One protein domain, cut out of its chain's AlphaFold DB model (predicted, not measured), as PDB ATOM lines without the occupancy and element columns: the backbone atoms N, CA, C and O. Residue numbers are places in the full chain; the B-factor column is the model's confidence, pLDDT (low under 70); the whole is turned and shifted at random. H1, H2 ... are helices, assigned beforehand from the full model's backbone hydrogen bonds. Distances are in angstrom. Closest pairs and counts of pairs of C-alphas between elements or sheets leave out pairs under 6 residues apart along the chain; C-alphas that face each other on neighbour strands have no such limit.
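This is residues 67 to 108 of the 108 residues of an uncharacterized protein of Anaerolineae bacterium (UniProt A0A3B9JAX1). Two helices, H1 and then the longer H2, make an open L, with residues 81 to 83 at its corner and no packing of one arm on the other. The printed part has 42 residues with two named helices and no named strand; the class is all helix. It is extended, with a radius of gyration of the C-alphas of 16.9 A, and the C-alphas span 50 by 23 by 7 A.

H1, residues 67 to 80, and H2, residues 84 to 105, are apart: no C-alpha of the one is within 8 A of the other. A tight link of 3 residues joins them. In H1 and H2 every O i to N i+4 pair is within hydrogen-bond range.

H1 begins at C-alpha 67 (94.250, -71.473, 1.584) and is 20.2 A long from first to last C-alpha. H2 runs 31.0 A, from C-alpha 84 (76.947, -90.448, 6.526) to C-alpha 105 (95.231, -114.525, 13.502).

The two C-alphas farthest apart, those of Thr 69 and Tyr 108, are 50.5 A apart. Residues 67 to 108 stand free. The printed part has no cut and ends at the chain's last residue. Its mean pLDDT is 96.1; residue 108 is under 70.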
ATOM      1  N   PRO A  67      94.262 -70.044   1.896       94.81
ATOM      2  CA  PRO A  67      94.250 -71.473   1.584       94.81
ATOM      3  C   PRO A  67      93.409 -72.319   2.546       94.81
ATOM      4  O   PRO A  67      92.829 -73.323   2.134       94.81
ATOM      5  N   ALA A  68      93.321 -71.918   3.819       96.12
ATOM      6  CA  ALA A  68      92.474 -72.582   4.807       96.12
ATOM      7  C   ALA A  68      90.984 -72.486   4.440       96.12
ATOM      8  O   ALA A  68      90.298 -73.502   4.457       96.12
ATOM      9  N   THR A  69      90.517 -71.314   4.002       94.00
ATOM     10  CA  THR A  69      89.132 -71.096   3.554       94.00
ATOM     11  C   THR A  69      88.789 -71.975   2.355       94.00
ATOM     12  O   THR A  69      87.716 -72.572   2.306       94.00
ATOM     13  N   LEU A  70      89.709 -72.103   1.394       94.88
ATOM     14  CA  LEU A  70      89.517 -72.994   0.246       94.88
ATOM     15  C   LEU A  70      89.474 -74.466   0.675       94.88
ATOM     16  O   LEU A  70      88.657 -75.231   0.165       94.88
ATOM     17  N   ALA A  71      90.336 -74.864   1.614       95.94
ATOM     18  CA  ALA A  71      90.344 -76.222   2.143       95.94
ATOM     19  C   ALA A  71      89.039 -76.554   2.880       95.94
ATOM     20  O   ALA A  71      88.512 -77.652   2.708       95.94
ATOM     21  N   ASP A  72      88.507 -75.615   3.659       95.94
ATOM     22  CA  ASP A  72      87.249 -75.793   4.382       95.94
ATOM     23  C   ASP A  72      86.059 -75.867   3.424       95.94
ATOM     24  O   ASP A  72      85.282 -76.814   3.520       95.94
ATOM     25  N   LEU A  73      85.996 -74.994   2.409       95.56
ATOM     26  CA  LEU A  73      84.977 -75.073   1.356       95.56
ATOM     27  C   LEU A  73      84.964 -76.451   0.677       95.56
ATOM     28  O   LEU A  73      83.904 -77.033   0.460       95.56
ATOM     29  N   VAL A  74      86.139 -76.982   0.326       95.62
ATOM     30  CA  VAL A  74      86.236 -78.306  -0.308       95.62
ATOM     31  C   VAL A  74      85.779 -79.406   0.648       95.62
ATOM     32  O   VAL A  74      85.049 -80.301   0.226       95.62
ATOM     33  N   ARG A  75      86.175 -79.351   1.927       97.62
ATOM     34  CA  ARG A  75      85.751 -80.339   2.932       97.62
ATOM     35  C   ARG A  75      84.242 -80.329   3.127       97.62
ATOM     36  O   ARG A  75      83.644 -81.397   3.110       97.62
ATOM     37  N   GLU A  76      83.643 -79.154   3.286       96.94
ATOM     38  CA  GLU A  76      82.194 -78.999   3.452       96.94
ATOM     39  C   GLU A  76      81.442 -79.599   2.265       96.94
ATOM     40  O   GLU A  76      80.596 -80.465   2.447       96.94
ATOM     41  N   GLN A  77      81.836 -79.244   1.040       96.25
ATOM     42  CA  GLN A  77      81.181 -79.748  -0.169       96.25
ATOM     43  C   GLN A  77      81.346 -81.260  -0.357       96.25
ATOM     44  O   GLN A  77      80.437 -81.918  -0.849       96.25
ATOM     45  N   ILE A  78      82.485 -81.835   0.040       96.56
ATOM     46  CA  ILE A  78      82.655 -83.294   0.052       96.56
ATOM     47  C   ILE A  78      81.738 -83.924   1.103       96.56
ATOM     48  O   ILE A  78      81.069 -84.908   0.802       96.56
ATOM     49  N   ASN A  79      81.686 -83.361   2.310       97.38
ATOM     50  CA  ASN A  79      80.862 -83.883   3.397       97.38
ATOM     51  C   ASN A  79      79.367 -83.859   3.053       97.38
ATOM     52  O   ASN A  79      78.663 -84.797   3.414       97.38
ATOM     53  N   ASP A  80      78.904 -82.842   2.326       96.75
ATOM     54  CA  ASP A  80      77.513 -82.721   1.871       96.75
ATOM     55  C   ASP A  80      77.124 -83.794   0.840       96.75
ATOM     56  O   ASP A  80      75.945 -84.120   0.686       96.75
ATOM     57  N   LEU A  81      78.106 -84.357   0.129       96.12
ATOM     58  CA  LEU A  81      77.899 -85.427  -0.850       96.12
ATOM     59  C   LEU A  81      77.963 -86.829  -0.228       96.12
ATOM     60  O   LEU A  81      77.647 -87.810  -0.905       96.12
ATOM     61  N   ILE A  82      78.389 -86.945   1.032       97.12
ATOM     62  CA  ILE A  82      78.504 -88.226   1.728       97.12
ATOM     63  C   ILE A  82      77.180 -88.543   2.426       97.12
ATOM     64  O   ILE A  82      76.697 -87.794   3.272       97.12
ATOM     65  N   ASP A  83      76.617 -89.711   2.117       98.12
ATOM     66  CA  ASP A  83      75.587 -90.323   2.952       98.12
ATOM     67  C   ASP A  83      76.259 -90.899   4.206       98.12
ATOM     68  O   ASP A  83      76.785 -92.016   4.198       98.12
ATOM     69  N   TRP A  84      76.284 -90.099   5.270       98.06
ATOM     70  CA  TRP A  84      76.947 -90.448   6.526       98.06
ATOM     71  C   TRP A  84      76.310 -91.642   7.230       98.06
ATOM     72  O   TRP A  84      77.015 -92.418   7.866       98.06
ATOM     73  N   GLU A  85      75.002 -91.858   7.070       98.12
ATOM     74  CA  GLU A  85      74.343 -93.026   7.660       98.12
ATOM     75  C   GLU A  85      74.849 -94.315   7.002       98.12
ATOM     76  O   GLU A  85      75.176 -95.296   7.684       98.12
ATOM     77  N   VAL A  86      74.956 -94.316   5.669       98.38
ATOM     78  CA  VAL A  86      75.535 -95.442   4.929       98.38
ATOM     79  C   VAL A  86      77.022 -95.585   5.242       98.38
ATOM     80  O   VAL A  86      77.476 -96.707   5.473       98.38
ATOM     81  N   TRP A  87      77.766 -94.480   5.279       98.19
ATOM     82  CA  TRP A  87      79.197 -94.480   5.571       98.19
ATOM     83  C   TRP A  87      79.497 -95.124   6.927       98.19
ATOM     84  O   TRP A  87      80.203 -96.134   6.986       98.19
ATOM     85  N   ASP A  88      78.886 -94.612   7.996       98.19
ATOM     86  CA  ASP A  88      79.114 -95.065   9.370       98.19
ATOM     87  C   ASP A  88      78.715 -96.535   9.548       98.19
ATOM     88  O   ASP A  88      79.388 -97.316  10.229       98.19
ATOM     89  N   LYS A  89      77.631 -96.957   8.885       98.38
ATOM     90  CA  LYS A  89      77.194 -98.355   8.891       98.38
ATOM     91  C   LYS A  89      78.237 -99.280   8.266       98.38
ATOM     92  O   LYS A  89      78.484-100.361   8.807       98.38
ATOM     93  N   ILE A  90      78.801 -98.902   7.120       98.12
ATOM     94  CA  ILE A  90      79.820 -99.706   6.435       98.12
ATOM     95  C   ILE A  90      81.126 -99.708   7.234       98.12
ATOM     96  O   ILE A  90      81.722-100.771   7.402       98.12
ATOM     97  N   GLU A  91      81.526 -98.570   7.802       98.25
ATOM     98  CA  GLU A  91      82.719 -98.469   8.647       98.25
ATOM     99  C   GLU A  91      82.617 -99.378   9.885       98.25
ATOM    100  O   GLU A  91      83.547-100.128  10.193       98.25
ATOM    101  N   ALA A  92      81.460 -99.401  10.553       98.25
ATOM    102  CA  ALA A  92      81.226-100.289  11.690       98.25
ATOM    103  C   ALA A  92      81.312-101.779  11.305       98.25
ATOM    104  O   ALA A  92      81.856-102.587  12.064       98.25
ATOM    105  N   GLN A  93      80.801-102.153  10.125       98.06
ATOM    106  CA  GLN A  93      80.924-103.519   9.601       98.06
ATOM    107  C   GLN A  93      82.382-103.880   9.307       98.06
ATOM    108  O   GLN A  93      82.838-104.958   9.690       98.06
ATOM    109  N   GLU A  94      83.128-102.976   8.669       98.06
ATOM    110  CA  GLU A  94      84.549-103.172   8.380       98.06
ATOM    111  C   GLU A  94      85.362-103.349   9.670       98.06
ATOM    112  O   GLU A  94      86.203-104.249   9.755       98.06
ATOM    113  N   LEU A  95      85.088-102.535  10.693       98.19
ATOM    114  CA  LEU A  95      85.761-102.622  11.988       98.19
ATOM    115  C   LEU A  95      85.499-103.969  12.677       98.19
ATOM    116  O   LEU A  95      86.432-104.582  13.199       98.19
ATOM    117  N   ALA A  96      84.254-104.455  12.642       97.88
ATOM    118  CA  ALA A  96      83.899-105.762  13.189       97.88
ATOM    119  C   ALA A  96      84.645-106.899  12.472       97.88
ATOM    120  O   ALA A  96      85.242-107.755  13.127       97.88
ATOM    121  N   TYR A  97      84.695-106.869  11.138       98.06
ATOM    122  CA  TYR A  97      85.428-107.872  10.361       98.06
ATOM    123  C   TYR A  97      86.932-107.844  10.631       98.06
ATOM    124  O   TYR A  97      87.549-108.903  10.762       98.06
ATOM    125  N   LYS A  98      87.536-106.657  10.762       97.88
ATOM    126  CA  LYS A  98      88.951-106.538  11.146       97.88
ATOM    127  C   LYS A  98      89.213-107.180  12.506       97.88
ATOM    128  O   LYS A  98      90.148-107.968  12.620       97.88
ATOM    129  N   ALA A  99      88.363-106.918  13.498       97.50
ATOM    130  CA  ALA A  99      88.499-107.513  14.825       97.50
ATOM    131  C   ALA A  99      88.387-109.050  14.790       97.50
ATOM    132  O   ALA A  99      89.180-109.744  15.427       97.50
ATOM    133  N   GLU A 100      87.451-109.602  14.012       97.00
ATOM    134  CA  GLU A 100      87.326-111.056  13.831       97.00
ATOM    135  C   GLU A 100      88.581-111.674  13.198       97.00
ATOM    136  O   GLU A 100      89.059-112.718  13.654       97.00
ATOM    137  N   LEU A 101      89.140-111.022  12.174       97.31
ATOM    138  CA  LEU A 101      90.369-111.468  11.516       97.31
ATOM    139  C   LEU A 101      91.579-111.401  12.454       97.31
ATOM    140  O   LEU A 101      92.392-112.326  12.461       97.31
ATOM    141  N   GLU A 102      91.691-110.352  13.267       97.31
ATOM    142  CA  GLU A 102      92.748-110.229  14.276       97.31
ATOM    143  C   GLU A 102      92.654-111.332  15.338       97.31
ATOM    144  O   GLU A 102      93.669-111.923  15.713       97.31
ATOM    145  N   GLU A 103      91.448-111.658  15.801       96.31
ATOM    146  CA  GLU A 103      91.234-112.757  16.747       96.31
ATOM    147  C   GLU A 103      91.528-114.128  16.134       96.31
ATOM    148  O   GLU A 103      92.066-115.008  16.811       96.31
ATOM    149  N   LEU A 104      91.207-114.327  14.854       96.12
ATOM    150  CA  LEU A 104      91.582-115.540  14.135       96.12
ATOM    151  C   LEU A 104      93.104-115.652  14.014       96.12
ATOM    152  O   LEU A 104      93.656-116.715  14.289       96.12
ATOM    153  N   ALA A 105      93.782-114.559  13.657       96.19
ATOM    154  CA  ALA A 105      95.231-114.525  13.502       96.19
ATOM    155  C   ALA A 105      95.973-114.878  14.801       96.19
ATOM    156  O   ALA A 105      96.999-115.543  14.742       96.19
ATOM    157  N   LYS A 106      95.440-114.508  15.974       94.94
ATOM    158  CA  LYS A 106      96.019-114.871  17.286       94.94
ATOM    159  C   LYS A 106      95.913-116.363  17.629       94.94
ATOM    160  O   LYS A 106      96.579-116.813  18.559       94.94
ATOM    161  N   LYS A 107      95.031-117.111  16.957       88.88
ATOM    162  CA  LYS A 107      94.784-118.543  17.217       88.88
ATOM    163  C   LYS A 107      95.663-119.479  16.380       88.88
ATOM    164  O   LYS A 107      95.594-120.690  16.595       88.88
ATOM    165  N   TYR A 108      96.451-118.933  15.458       67.88
ATOM    166  CA  TYR A 108      97.445-119.641  14.648       67.88
ATOM    167  C   TYR A 108      98.861-119.236  15.060       67.88
ATOM    168  O   TYR A 108      99.763-120.084  14.885       67.88
TER     169      TYR A 108